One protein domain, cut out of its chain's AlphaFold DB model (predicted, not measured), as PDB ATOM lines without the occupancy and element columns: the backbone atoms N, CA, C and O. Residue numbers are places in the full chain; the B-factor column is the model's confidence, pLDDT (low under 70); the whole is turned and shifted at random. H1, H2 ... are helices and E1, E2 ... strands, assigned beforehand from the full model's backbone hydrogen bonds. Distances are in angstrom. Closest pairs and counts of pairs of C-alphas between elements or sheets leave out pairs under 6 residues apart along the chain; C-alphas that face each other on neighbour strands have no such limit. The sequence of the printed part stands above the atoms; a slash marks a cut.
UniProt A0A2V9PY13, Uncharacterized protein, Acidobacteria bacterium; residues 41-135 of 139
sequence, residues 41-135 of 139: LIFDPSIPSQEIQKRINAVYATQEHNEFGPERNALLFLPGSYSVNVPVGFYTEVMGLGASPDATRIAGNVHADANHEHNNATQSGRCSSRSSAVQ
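This is residues 41 to 135 of the 139 residues of an uncharacterized protein of Acidobacteria bacterium (UniProt A0A2V9PY13). With little regular structure, the chain winds in stacked turns: parallel strands E1, E2, E4 and E6, in that order, make one wall, helix H1 covers part of one face, and the parallel pair E3 and E5 stands at one end. The 95 printed residues run E1 H1 E2 E3 E4 E5 E6, mixed in class, with 37 in named elements. The whole is compact, radius of gyration of the C-alphas 13.1 A, spanning 37 by 23 by 23 A.

E1, residues 41 to 43, begins at C-alpha 41 (-37.642, -15.470, -50.416). H1 is residues 49 to 63, 20.8 A; E2 73 to 77, 13.4 A; E3 80 to 82; E4 92 to 96, 13.8 A; E5 104 to 106. E6, 128 to 130, ends at C-alpha 130 (-34.632, -0.030, -48.466).

H1, every O i to N i+4 pair within hydrogen-bond range, is on the sheet at a height of 9.4 A, in two layers; the closest C-alphas of H1 and E2 are Val 59 and Asn 73, 7.2 A. E1, H1 and E2 form a strand-helix-strand unit, parallel neighbours joined through a helix, its crossover right-handed. N 41 and O 74, N 75 and O 93, and N 82 and O 105 are each 2.8 A apart.

The printed part has no cut; E5 to E6 is a long link. Residues 113 to 135 have pLDDT under 70.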
ATOM      1  N   LEU A  41     -36.775 -14.966 -51.470       92.56
ATOM      2  CA  LEU A  41     -37.642 -15.470 -50.416       92.56
ATOM      3  C   LEU A  41     -38.691 -14.416 -50.080       92.56
ATOM      4  O   LEU A  41     -38.347 -13.313 -49.665       92.56
ATOM      5  N   ILE A  42     -39.969 -14.767 -50.237       93.31
ATOM      6  CA  ILE A  42     -41.097 -13.912 -49.856       93.31
ATOM      7  C   ILE A  42     -41.705 -14.430 -48.559       93.31
ATOM      8  O   ILE A  42     -42.160 -15.573 -48.483       93.31
ATOM      9  N   PHE A  43     -41.749 -13.571 -47.549       93.69
ATOM     10  CA  PHE A  43     -42.327 -13.866 -46.249       93.69
ATOM     11  C   PHE A  43     -43.703 -13.223 -46.106       93.69
ATOM     12  O   PHE A  43     -43.850 -12.002 -46.163       93.69
ATOM     13  N   ASP A  44     -44.712 -14.053 -45.870       92.81
ATOM     14  CA  ASP A  44     -46.061 -13.643 -45.476       92.81
ATOM     15  C   ASP A  44     -46.160 -13.621 -43.939       92.81
ATOM     16  O   ASP A  44     -45.570 -14.499 -43.300       92.81
ATOM     17  N   PRO A  45     -46.871 -12.660 -43.318       92.69
ATOM     18  CA  PRO A  45     -47.013 -12.610 -41.860       92.69
ATOM     19  C   PRO A  45     -47.719 -13.840 -41.262       92.69
ATOM     20  O   PRO A  45     -47.619 -14.078 -40.061       92.69
ATOM     21  N   SER A  46     -48.406 -14.641 -42.081       93.25
ATOM     22  CA  SER A  46     -49.017 -15.914 -41.677       93.25
ATOM     23  C   SER A  46     -47.989 -17.034 -41.477       93.25
ATOM     24  O   SER A  46     -48.308 -18.057 -40.868       93.25
ATOM     25  N   ILE A  47     -46.762 -16.881 -41.992       93.00
ATOM     26  CA  ILE A  47     -45.680 -17.846 -41.771       93.00
ATOM     27  C   ILE A  47     -45.174 -17.681 -40.328       93.00
ATOM     28  O   ILE A  47     -44.828 -16.567 -39.926       93.00
ATOM     29  N   PRO A  48     -45.062 -18.766 -39.537       95.25
ATOM     30  CA  PRO A  48     -44.533 -18.687 -38.179       95.25
ATOM     31  C   PRO A  48     -43.139 -18.052 -38.142       95.25
ATOM     32  O   PRO A  48     -42.256 -18.434 -38.911       95.25
ATOM     33  N   SER A  49     -42.893 -17.135 -37.201       92.62
ATOM     34  CA  SER A  49     -41.621 -16.395 -37.134       92.62
ATOM     35  C   SER A  49     -40.394 -17.305 -37.010       92.62
ATOM     36  O   SER A  49     -39.347 -16.987 -37.561       92.62
ATOM     37  N   GLN A  50     -40.522 -18.470 -36.365       94.25
ATOM     38  CA  GLN A  50     -39.444 -19.465 -36.288       94.25
ATOM     39  C   GLN A  50     -39.063 -20.039 -37.659       94.25
ATOM     40  O   GLN A  50     -37.891 -20.287 -37.923       94.25
ATOM     41  N   GLU A  51     -40.043 -20.247 -38.536       95.62
ATOM     42  CA  GLU A  51     -39.815 -20.753 -39.891       95.62
ATOM     43  C   GLU A  51     -39.181 -19.673 -40.774       95.62
ATOM     44  O   GLU A  51     -38.228 -19.947 -41.503       95.62
ATOM     45  N   ILE A  52     -39.639 -18.423 -40.642       95.00
ATOM     46  CA  ILE A  52     -39.005 -17.266 -41.290       95.00
ATOM     47  C   ILE A  52     -37.539 -17.162 -40.847       95.00
ATOM     48  O   ILE A  52     -36.641 -17.092 -41.684       95.00
ATOM     49  N   GLN A  53     -37.282 -17.239 -39.538       95.75
ATOM     50  CA  GLN A  53     -35.937 -17.146 -38.977       95.75
ATOM     51  C   GLN A  53     -35.005 -18.243 -39.502       95.75
ATOM     52  O   GLN A  53     -33.861 -17.959 -39.848       95.75
ATOM     53  N   LYS A  54     -35.480 -19.491 -39.601       96.50
ATOM     54  CA  LYS A  54     -34.685 -20.599 -40.155       96.50
ATOM     55  C   LYS A  54     -34.223 -20.314 -41.582       96.50
ATOM     56  O   LYS A  54     -33.064 -20.555 -41.907       96.50
ATOM     57  N   ARG A  55     -35.113 -19.780 -42.420       95.38
ATOM     58  CA  ARG A  55     -34.804 -19.449 -43.818       95.38
ATOM     59  C   ARG A  55     -33.815 -18.293 -43.921       95.38
ATOM     60  O   ARG A  55     -32.869 -18.378 -44.696       95.38
ATOM     61  N   ILE A  56     -33.993 -17.258 -43.100       94.12
ATOM     62  CA  ILE A  56     -33.051 -16.136 -43.000       94.12
ATOM     63  C   ILE A  56     -31.660 -16.639 -42.597       94.12
ATOM     64  O   ILE A  56     -30.675 -16.299 -43.245       94.12
ATOM     65  N   ASN A  57     -31.579 -17.506 -41.585       94.81
ATOM     66  CA  ASN A  57     -30.309 -18.060 -41.118       94.81
ATOM     67  C   ASN A  57     -29.608 -18.904 -42.194       94.81
ATOM     68  O   ASN A  57     -28.386 -18.865 -42.289       94.81
ATOM     69  N   ALA A  58     -30.357 -19.648 -43.013       93.81
ATOM     70  CA  ALA A  58     -29.785 -20.427 -44.111       93.81
ATOM     71  C   ALA A  58     -29.157 -19.531 -45.195       93.81
ATOM     72  O   ALA A  58     -28.053 -19.808 -45.668       93.81
ATOM     73  N   VAL A  59     -29.832 -18.431 -45.548       92.06
ATOM     74  CA  VAL A  59     -29.277 -17.425 -46.465       92.06
ATOM     75  C   VAL A  59     -28.036 -16.783 -45.857       92.06
ATOM     76  O   VAL A  59     -26.999 -16.723 -46.513       92.06
ATOM     77  N   TYR A  60     -28.106 -16.367 -44.591       91.56
ATOM     78  CA  TYR A  60     -26.974 -15.749 -43.910       91.56
ATOM     79  C   TYR A  60     -25.754 -16.677 -43.853       91.56
ATOM     80  O   TYR A  60     -24.671 -16.258 -44.237       91.56
ATOM     81  N   ALA A  61     -25.932 -17.954 -43.505       91.25
ATOM     82  CA  ALA A  61     -24.843 -18.935 -43.471       91.25
ATOM     83  C   ALA A  61     -24.140 -19.116 -44.829       91.25
ATOM     84  O   ALA A  61     -22.958 -19.443 -44.877       91.25
ATOM     85  N   THR A  62     -24.859 -18.896 -45.932       88.25
ATOM     86  CA  THR A  62     -24.279 -18.934 -47.282       88.25
ATOM     87  C   THR A  62     -23.535 -17.639 -47.598       88.25
ATOM     88  O   THR A  62     -22.482 -17.663 -48.222       88.25
ATOM     89  N   GLN A  63     -24.077 -16.503 -47.162       87.44
ATOM     90  CA  GLN A  63     -23.647 -15.178 -47.595       87.44
ATOM     91  C   GLN A  63     -22.661 -14.483 -46.650       87.44
ATOM     92  O   GLN A  63     -22.049 -13.498 -47.049       87.44
ATOM     93  N   GLU A  64     -22.489 -14.965 -45.420       87.69
ATOM     94  CA  GLU A  64     -21.653 -14.331 -44.392       87.69
ATOM     95  C   GLU A  64     -20.200 -14.121 -44.848       87.69
ATOM     96  O   GLU A  64     -19.637 -13.055 -44.621       87.69
ATOM     97  N   HIS A  65     -19.626 -15.087 -45.569       83.81
ATOM     98  CA  HIS A  65     -18.235 -15.051 -46.044       83.81
ATOM     99  C   HIS A  65     -18.127 -15.004 -47.577       83.81
ATOM    100  O   HIS A  65     -17.077 -15.294 -48.150       83.81
ATOM    101  N   ASN A  66     -19.222 -14.673 -48.261       83.12
ATOM    102  CA  ASN A  66     -19.324 -14.816 -49.708       83.12
ATOM    103  C   ASN A  66     -18.974 -13.533 -50.478       83.12
ATOM    104  O   ASN A  66     -19.769 -13.016 -51.263       83.12
ATOM    105  N   GLU A  67     -17.782 -12.991 -50.236       76.12
ATOM    106  CA  GLU A  67     -17.363 -11.683 -50.762       76.12
ATOM    107  C   GLU A  67     -17.260 -11.654 -52.303       76.12
ATOM    108  O   GLU A  67     -17.656 -10.681 -52.961       76.12
ATOM    109  N   PHE A  68     -16.782 -12.750 -52.900       84.12
ATOM    110  CA  PHE A  68     -16.538 -12.862 -54.344       84.12
ATOM    111  C   PHE A  68     -17.403 -13.906 -55.052       84.12
ATOM    112  O   PHE A  68     -17.253 -14.090 -56.261       84.12
ATOM    113  N   GLY A  69     -18.307 -14.584 -54.344       80.31
ATOM    114  CA  GLY A  69     -19.153 -15.582 -54.979       80.31
ATOM    115  C   GLY A  69     -20.241 -14.979 -55.865       80.31
ATOM    116  O   GLY A  69     -20.562 -13.780 -55.795       80.31
ATOM    117  N   PRO A  70     -20.804 -15.806 -56.756       87.56
ATOM    118  CA  PRO A  70     -21.852 -15.394 -57.678       87.56
ATOM    119  C   PRO A  70     -23.240 -15.295 -57.025       87.56
ATOM    120  O   PRO A  70     -24.132 -14.686 -57.615       87.56
ATOM    121  N   GLU A  71     -23.452 -15.868 -55.839       88.31
ATOM    122  CA  GLU A  71     -24.770 -15.976 -55.216       88.31
ATOM    123  C   GLU A  71     -25.329 -14.603 -54.819       88.31
ATOM    124  O   GLU A  71     -24.654 -13.765 -54.214       88.31
ATOM    125  N   ARG A  72     -26.596 -14.366 -55.165       90.69
ATOM    126  CA  ARG A  72     -27.365 -13.157 -54.836       90.69
ATOM    127  C   ARG A  72     -28.676 -13.598 -54.222       90.69
ATOM    128  O   ARG A  72     -29.343 -14.422 -54.842       90.69
ATOM    129  N   ASN A  73     -29.043 -13.046 -53.068       91.25
ATOM    130  CA  ASN A  73     -30.263 -13.417 -52.353       91.25
ATOM    131  C   ASN A  73     -31.108 -12.184 -52.018       91.25
ATOM    132  O   ASN A  73     -30.566 -11.134 -51.680       91.25
ATOM    133  N   ALA A  74     -32.431 -12.323 -52.073       92.06
ATOM    134  CA  ALA A  74     -33.367 -11.278 -51.671       92.06
ATOM    135  C   ALA A  74     -34.373 -11.812 -50.646       92.06
ATOM    136  O   ALA A  74     -34.984 -12.862 -50.839       92.06
ATOM    137  N   LEU A  75     -34.555 -11.063 -49.564       93.12
ATOM    138  CA  LEU A  75     -35.506 -11.314 -48.490       93.12
ATOM    139  C   LEU A  75     -36.606 -10.252 -48.570       93.12
ATOM    140  O   LEU A  75     -36.397  -9.088 -48.219       93.12
ATOM    141  N   LEU A  76     -37.777 -10.648 -49.059       93.56
ATOM    142  CA  LEU A  76     -38.917  -9.771 -49.296       93.56
ATOM    143  C   LEU A  76     -40.006 -10.032 -48.256       93.56
ATOM    144  O   LEU A  76     -40.447 -11.162 -48.071       93.56
ATOM    145  N   PHE A  77     -40.480  -8.984 -47.600       93.31
ATOM    146  CA  PHE A  77     -41.497  -9.077 -46.559       93.31
ATOM    147  C   PHE A  77     -42.790  -8.440 -47.053       93.31
ATOM    148  O   PHE A  77     -42.804  -7.268 -47.427       93.31
ATOM    149  N   LEU A  78     -43.886  -9.194 -47.055       92.69
ATOM    150  CA  LEU A  78     -45.206  -8.626 -47.314       92.69
ATOM    151  C   LEU A  78     -45.607  -7.631 -46.203       92.69
ATOM    152  O   LEU A  78     -44.969  -7.566 -45.148       92.69
ATOM    153  N   PRO A  79     -46.638  -6.800 -46.426       93.81
ATOM    154  CA  PRO A  79     -47.165  -5.941 -45.374       93.81
ATOM    155  C   PRO A  79     -47.596  -6.750 -44.144       93.81
ATOM    156  O   PRO A  79     -48.334  -7.728 -44.268       93.81
ATOM    157  N   GLY A  80     -47.139  -6.352 -42.958       90.69
ATOM    158  CA  GLY A  80     -47.359  -7.099 -41.723       90.69
ATOM    159  C   GLY A  80     -46.336  -6.803 -40.629       90.69
ATOM    160  O   GLY A  80     -45.478  -5.931 -40.770       90.69
ATOM    161  N   SER A  81     -46.435  -7.545 -39.522       91.31
ATOM    162  CA  SER A  81     -45.525  -7.442 -38.379       91.31
ATOM    163  C   SER A  81     -44.761  -8.749 -38.191       91.31
ATOM    164  O   SER A  81     -45.369  -9.813 -38.099       91.31
ATOM    165  N   TYR A  82     -43.439  -8.664 -38.075       91.50
ATOM    166  CA  TYR A  82     -42.540  -9.812 -38.004       91.50
ATOM    167  C   TYR A  82     -41.633  -9.704 -36.784       91.50
ATOM    168  O   TYR A  82     -40.934  -8.709 -36.624       91.50
ATOM    169  N   SER A  83     -41.611 -10.730 -35.936       92.81
ATOM    170  CA  SER A  83     -40.716 -10.807 -34.775       92.81
ATOM    171  C   SER A  83     -39.503 -11.678 -35.111       92.81
ATOM    172  O   SER A  83     -39.440 -12.838 -34.703       92.81
ATOM    173  N   VAL A  84     -38.582 -11.150 -35.922       91.00
ATOM    174  CA  VAL A  84     -37.414 -11.882 -36.451       91.00
ATOM    175  C   VAL A  84     -36.136 -11.052 -36.370       91.00
ATOM    176  O   VAL A  84     -36.174  -9.823 -36.401       91.00
ATOM    177  N   ASN A  85     -35.001 -11.738 -36.287       92.00
ATOM    178  CA  ASN A  85     -33.665 -11.166 -36.373       92.00
ATOM    179  C   ASN A  85     -33.107 -11.382 -37.787       92.00
ATOM    180  O   ASN A  85     -33.070 -12.511 -38.267       92.00
ATOM    181  N   VAL A  86     -32.670 -10.327 -38.464       91.06
ATOM    182  CA  VAL A  86     -32.235 -10.368 -39.865       91.06
ATOM    183  C   VAL A  86     -30.760  -9.974 -39.964       91.06
ATOM    184  O   VAL A  86     -30.467  -8.790 -40.149       91.06
ATOM    185  N   PRO A  87     -29.831 -10.934 -39.811       89.94
ATOM    186  CA  PRO A  87     -28.431 -10.722 -40.149       89.94
ATOM    187  C   PRO A  87     -28.272 -10.663 -41.678       89.94
ATOM    188  O   PRO A  87     -28.782 -11.516 -42.409       89.94
ATOM    189  N   VAL A  88     -27.595  -9.632 -42.175       87.56
ATOM    190  CA  VAL A  88     -27.412  -9.351 -43.604       87.56
ATOM    191  C   VAL A  88     -25.954  -9.606 -43.976       87.56
ATOM    192  O   VAL A  88     -25.067  -8.867 -43.557       87.56
ATOM    193  N   GLY A  89     -25.720 -10.671 -44.749       83.50
ATOM    194  CA  GLY A  89     -24.408 -11.015 -45.309       83.50
ATOM    195  C   GLY A  89     -24.170 -10.391 -46.688       83.50
ATOM    196  O   GLY A  89     -24.989  -9.617 -47.192       83.50
ATOM    197  N   PHE A  90     -23.072 -10.771 -47.345       81.81
ATOM    198  CA  PHE A  90     -22.735 -10.270 -48.677       81.81
ATOM    199  C   PHE A  90     -23.846 -10.549 -49.695       81.81
ATOM    200  O   PHE A  90     -24.499 -11.592 -49.678       81.81
ATOM    201  N   TYR A  91     -24.080  -9.602 -50.603       88.00
ATOM    202  CA  TYR A  91     -25.056  -9.740 -51.689       88.00
ATOM    203  C   TYR A  91     -26.464 -10.192 -51.258       88.00
ATOM    204  O   TYR A  91     -27.147 -10.921 -51.988       88.00
ATOM    205  N   THR A  92     -26.880  -9.780 -50.063       88.56
ATOM    206  CA  THR A  92     -28.219 -10.033 -49.540       88.56
ATOM    207  C   THR A  92     -28.991  -8.727 -49.512       88.56
ATOM    208  O   THR A  92     -28.542  -7.743 -48.929       88.56
ATOM    209  N   GLU A  93     -30.155  -8.719 -50.143       89.25
ATOM    210  CA  GLU A  93     -31.044  -7.566 -50.167       89.25
ATOM    211  C   GLU A  93     -32.266  -7.815 -49.285       89.25
ATOM    212  O   GLU A  93     -32.848  -8.898 -49.310       89.25
ATOM    213  N   VAL A  94     -32.662  -6.814 -48.499       90.06
ATOM    214  CA  VAL A  94     -33.815  -6.905 -47.591       90.06
ATOM    215  C   VAL A  94     -34.793  -5.775 -47.890       90.06
ATOM    216  O   VAL A  94     -34.421  -4.602 -47.809       90.06
ATOM    217  N   MET A  95     -36.046  -6.117 -48.209       88.19
ATOM    218  CA  MET A  95     -37.083  -5.137 -48.553       88.19
ATOM    219  C   MET A  95     -38.465  -5.488 -47.996       88.19
ATOM    220  O   MET A  95     -38.881  -6.645 -48.006       88.19
ATOM    221  N   GLY A  96     -39.218  -4.460 -47.598       89.94
ATOM    222  CA  GLY A  96     -40.669  -4.539 -47.426       89.94
ATOM    223  C   GLY A  96     -41.403  -4.262 -48.743       89.94
ATOM    224  O   GLY A  96     -41.066  -3.323 -49.459       89.94
ATOM    225  N   LEU A  97     -42.425  -5.057 -49.058       88.12
ATOM    226  CA  LEU A  97     -43.265  -4.934 -50.260       88.12
ATOM    227  C   LEU A  97     -44.499  -4.040 -50.043       88.12
ATOM    228  O   LEU A  97     -45.461  -4.082 -50.813       88.12
ATOM    229  N   GLY A  98     -44.504  -3.256 -48.969       84.12
ATOM    230  CA  GLY A  98     -45.568  -2.315 -48.662       84.12
ATOM    231  C   GLY A  98     -45.481  -1.015 -49.457       84.12
ATOM    232  O   GLY A  98     -44.405  -0.556 -49.820       84.12
ATOM    233  N   ALA A  99     -46.635  -0.382 -49.688       81.69
ATOM    234  CA  ALA A  99     -46.711   0.927 -50.347       81.69
ATOM    235  C   ALA A  99     -46.144   2.079 -49.489       81.69
ATOM    236  O   ALA A  99     -45.908   3.172 -49.995       81.69
ATOM    237  N   SER A 100     -45.948   1.837 -48.191       78.94
ATOM    238  CA  SER A 100     -45.346   2.749 -47.218       78.94
ATOM    239  C   SER A 100     -44.313   1.975 -46.391       78.94
ATOM    240  O   SER A 100     -44.540   0.789 -46.134       78.94
ATOM    241  N   PRO A 101     -43.224   2.611 -45.924       75.31
ATOM    242  CA  PRO A 101     -42.278   1.984 -44.996       75.31
ATOM    243  C   PRO A 101     -42.932   1.459 -43.705       75.31
ATOM    244  O   PRO A 101     -42.419   0.512 -43.117       75.31
ATOM    245  N   ASP A 102     -44.078   2.014 -43.292       79.06
ATOM    246  CA  ASP A 102     -44.817   1.565 -42.100       79.06
ATOM    247  C   ASP A 102     -45.651   0.300 -42.338       79.06
ATOM    248  O   ASP A 102     -46.123  -0.333 -41.394       79.06
ATOM    249  N   ALA A 103     -45.865  -0.078 -43.600       81.81
ATOM    250  CA  ALA A 103     -46.689  -1.232 -43.936       81.81
ATOM    251  C   ALA A 103     -45.999  -2.562 -43.588       81.81
ATOM    252  O   ALA A 103     -46.685  -3.566 -43.410       81.81
ATOM    253  N   THR A 104     -44.671  -2.572 -43.445       87.12
ATOM    254  CA  THR A 104     -43.891  -3.734 -43.010       87.12
ATOM    255  C   THR A 104     -43.074  -3.362 -41.778       87.12
ATOM    256  O   THR A 104     -42.146  -2.558 -41.849       87.12
ATOM    257  N   ARG A 105     -43.392  -3.989 -40.645       88.62
ATOM    258  CA  ARG A 105     -42.718  -3.762 -39.365       88.62
ATOM    259  C   ARG A 105     -41.927  -4.993 -38.954       88.62
ATOM    260  O   ARG A 105     -42.498  -6.064 -38.753       88.62
ATOM    261  N   ILE A 106     -40.623  -4.826 -38.758       86.50
ATOM    262  CA  ILE A 106     -39.766  -5.857 -38.166       86.50
ATOM    263  C   ILE A 106     -39.542  -5.475 -36.699       86.50
ATOM    264  O   ILE A 106     -38.790  -4.554 -36.382       86.50
ATOM    265  N   ALA A 107     -40.256  -6.162 -35.809       82.12
ATOM    266  CA  ALA A 107     -40.132  -6.074 -34.359       82.12
ATOM    267  C   ALA A 107     -38.985  -6.984 -33.885       82.12
ATOM    268  O   ALA A 107     -39.192  -7.995 -33.220       82.12
ATOM    269  N   GLY A 108     -37.776  -6.644 -34.315       80.00
ATOM    270  CA  GLY A 108     -36.539  -7.362 -34.040       80.00
ATOM    271  C   GLY A 108     -35.357  -6.505 -34.477       80.00
ATOM    272  O   GLY A 108     -35.433  -5.278 -34.404       80.00
ATOM    273  N   ASN A 109     -34.278  -7.125 -34.947       82.12
ATOM    274  CA  ASN A 109     -33.100  -6.394 -35.410       82.12
ATOM    275  C   ASN A 109     -32.806  -6.707 -36.881       82.12
ATOM    276  O   ASN A 109     -32.940  -7.847 -37.309       82.12
ATOM    277  N   VAL A 110     -32.391  -5.700 -37.648       81.69
ATOM    278  CA  VAL A 110     -31.885  -5.850 -39.019       81.69
ATOM    279  C   VAL A 110     -30.488  -5.252 -39.020       81.69
ATOM    280  O   VAL A 110     -30.342  -4.055 -38.780       81.69
ATOM    281  N   HIS A 111     -29.470  -6.080 -39.224       80.19
ATOM    282  CA  HIS A 111     -28.081  -5.696 -38.989       80.19
ATOM    283  C   HIS A 111     -27.151  -6.357 -40.003       80.19
ATOM    284  O   HIS A 111     -27.391  -7.479 -40.438       80.19
ATOM    285  N   ALA A 112     -26.102  -5.638 -40.388       73.31
ATOM    286  CA  ALA A 112     -25.003  -6.158 -41.187       73.31
ATOM    287  C   ALA A 112     -23.770  -6.171 -40.284       73.31
ATOM    288  O   ALA A 112     -23.205  -5.111 -39.998       73.31
ATOM    289  N   ASP A 113     -23.405  -7.350 -39.792       62.44
ATOM    290  CA  ASP A 113     -22.253  -7.496 -38.912       62.44
ATOM    291  C   ASP A 113     -20.975  -7.641 -39.733       62.44
ATOM    292  O   ASP A 113     -20.925  -8.308 -40.767       62.44
ATOM    293  N   ALA A 114     -19.911  -7.002 -39.261       51.56
ATOM    294  CA  ALA A 114     -18.590  -7.119 -39.848       51.56
ATOM    295  C   ALA A 114     -17.877  -8.353 -39.282       51.56
ATOM    296  O   ALA A 114     -16.909  -8.214 -38.544       51.56
ATOM    297  N   ASN A 115     -18.345  -9.560 -39.605       51.06
ATOM    298  CA  ASN A 115     -17.791 -10.804 -39.046       51.06
ATOM    299  C   ASN A 115     -16.422 -11.227 -39.633       51.06
ATOM    300  O   ASN A 115     -16.002 -12.372 -39.493       51.06
ATOM    301  N   HIS A 116     -15.685 -10.297 -40.250       46.25
ATOM    302  CA  HIS A 116     -14.295 -10.511 -40.653       46.25
ATOM    303  C   HIS A 116     -13.348 -10.301 -39.455       46.25
ATOM    304  O   HIS A 116     -13.687  -9.562 -38.527       46.25
ATOM    305  N   GLU A 117     -12.155 -10.923 -39.469       39.94
ATOM    306  CA  GLU A 117     -11.129 -10.756 -38.420       39.94
ATOM    307  C   GLU A 117     -11.067  -9.315 -37.869       39.94
ATOM    308  O   GLU A 117     -10.942  -8.344 -38.618       39.94
ATOM    309  N   HIS A 118     -11.174  -9.195 -36.540       45.66
ATOM    310  CA  HIS A 118     -11.184  -7.940 -35.772       45.66
ATOM    311  C   HIS A 118     -12.435  -7.047 -35.879       45.66
ATOM    312  O   HIS A 118     -12.340  -5.861 -35.563       45.66
ATOM    313  N   ASN A 119     -13.608  -7.577 -36.248       48.03
ATOM    314  CA  ASN A 119     -14.841  -6.783 -36.395       48.03
ATOM    315  C   ASN A 119     -14.673  -5.645 -37.422       48.03
ATOM    316  O   ASN A 119     -15.130  -4.516 -37.218       48.03
ATOM    317  N   ASN A 120     -13.933  -5.915 -38.502       42.09
ATOM    318  CA  ASN A 120     -13.514  -4.891 -39.449       42.09
ATOM    319  C   ASN A 120     -14.569  -4.640 -40.546       42.09
ATOM    320  O   ASN A 120     -14.712  -5.415 -41.491       42.09
ATOM    321  N   ALA A 121     -15.271  -3.507 -40.452       38.28
ATOM    322  CA  ALA A 121     -16.333  -3.092 -41.373       38.28
ATOM    323  C   ALA A 121     -15.845  -2.509 -42.719       38.28
ATOM    324  O   ALA A 121     -16.658  -2.058 -43.521       38.28
ATOM    325  N   THR A 122     -14.538  -2.497 -43.019       44.56
ATOM    326  CA  THR A 122     -14.057  -1.965 -44.313       44.56
ATOM    327  C   THR A 122     -14.423  -2.836 -45.519       44.56
ATOM    328  O   THR A 122     -14.326  -2.358 -46.646       44.56
ATOM    329  N   GLN A 123     -14.851  -4.086 -45.305       43.41
ATOM    330  CA  GLN A 123     -15.260  -5.004 -46.378       43.41
ATOM    331  C   GLN A 123     -16.782  -5.205 -46.483       43.41
ATOM    332  O   GLN A 123     -17.256  -5.733 -47.480       43.41
ATOM    333  N   SER A 124     -17.595  -4.702 -45.546       46.25
ATOM    334  CA  SER A 124     -19.068  -4.836 -45.576       46.25
ATOM    335  C   SER A 124     -19.767  -3.893 -46.576       46.25
ATOM    336  O   SER A 124     -20.979  -3.684 -46.522       46.25
ATOM    337  N   GLY A 125     -19.018  -3.337 -47.535       46.50
ATOM    338  CA  GLY A 125     -19.410  -2.211 -48.388       46.50
ATOM    339  C   GLY A 125     -20.586  -2.438 -49.349       46.50
ATOM    340  O   GLY A 125     -20.951  -1.508 -50.066       46.50
ATOM    341  N   ARG A 126     -21.198  -3.633 -49.393       47.22
ATOM    342  CA  ARG A 126     -22.379  -3.920 -50.231       47.22
ATOM    343  C   ARG A 126     -23.513  -4.609 -49.470       47.22
ATOM    344  O   ARG A 126     -23.895  -5.729 -49.802       47.22
ATOM    345  N   CYS A 127     -24.093  -3.897 -48.511       40.03
ATOM    346  CA  CYS A 127     -25.416  -4.212 -47.969       40.03
ATOM    347  C   CYS A 127     -26.387  -3.074 -48.329       40.03
ATOM    348  O   CYS A 127     -26.141  -1.923 -47.968       40.03
ATOM    349  N   SER A 128     -27.478  -3.368 -49.049       40.81
ATOM    350  CA  SER A 128     -28.574  -2.419 -49.302       40.81
ATOM    351  C   SER A 128     -29.819  -2.831 -48.514       40.81
ATOM    352  O   SER A 128     -30.337  -3.935 -48.670       40.81
ATOM    353  N   SER A 129     -30.327  -1.929 -47.674       43.47
ATOM    354  CA  SER A 129     -31.665  -2.023 -47.086       43.47
ATOM    355  C   SER A 129     -32.501  -0.847 -47.582       43.47
ATOM    356  O   SER A 129     -32.034   0.296 -47.628       43.47
ATOM    357  N   ARG A 130     -33.736  -1.103 -48.019       44.53
ATOM    358  CA  ARG A 130     -34.632  -0.030 -48.466       44.53
ATOM    359  C   ARG A 130     -36.071  -0.321 -48.041       44.53
ATOM    360  O   ARG A 130     -36.584  -1.414 -48.243       44.53
ATOM    361  N   SER A 131     -36.706   0.714 -47.485       41.88
ATOM    362  CA  SER A 131     -38.136   0.791 -47.147       41.88
ATOM    363  C   SER A 131     -38.649  -0.092 -45.994       41.88
ATOM    364  O   SER A 131     -39.769  -0.594 -46.070       41.88
ATOM    365  N   SER A 132     -37.889  -0.233 -44.903       45.25
ATOM    366  CA  SER A 132     -38.344  -0.961 -43.703       45.25
ATOM    367  C   SER A 132     -38.267  -0.087 -42.447       45.25
ATOM    368  O   SER A 132     -37.205   0.465 -42.152       45.25
ATOM    369  N   ALA A 133     -39.362   0.017 -41.685       43.25
ATOM    370  CA  ALA A 133     -39.358   0.617 -40.351       43.25
ATOM    371  C   ALA A 133     -38.834  -0.402 -39.318       43.25
ATOM    372  O   ALA A 133     -39.504  -1.384 -38.986       43.25
ATOM    373  N   VAL A 134     -37.609  -0.183 -38.826       47.97
ATOM    374  CA  VAL A 134     -36.966  -1.012 -37.791       47.97
ATOM    375  C   VAL A 134     -37.265  -0.405 -36.424       47.97
ATOM    376  O   VAL A 134     -36.913   0.746 -36.170       47.97
ATOM    377  N   GLN A 135     -37.895  -1.172 -35.532       41.84
ATOM    378  CA  GLN A 135     -38.096  -0.747 -34.149       41.84
ATOM    379  C   GLN A 135     -37.228  -1.607 -33.223       41.84
ATOM    380  O   GLN A 135     -37.599  -2.749 -32.948       41.84
TER     381      GLN A 135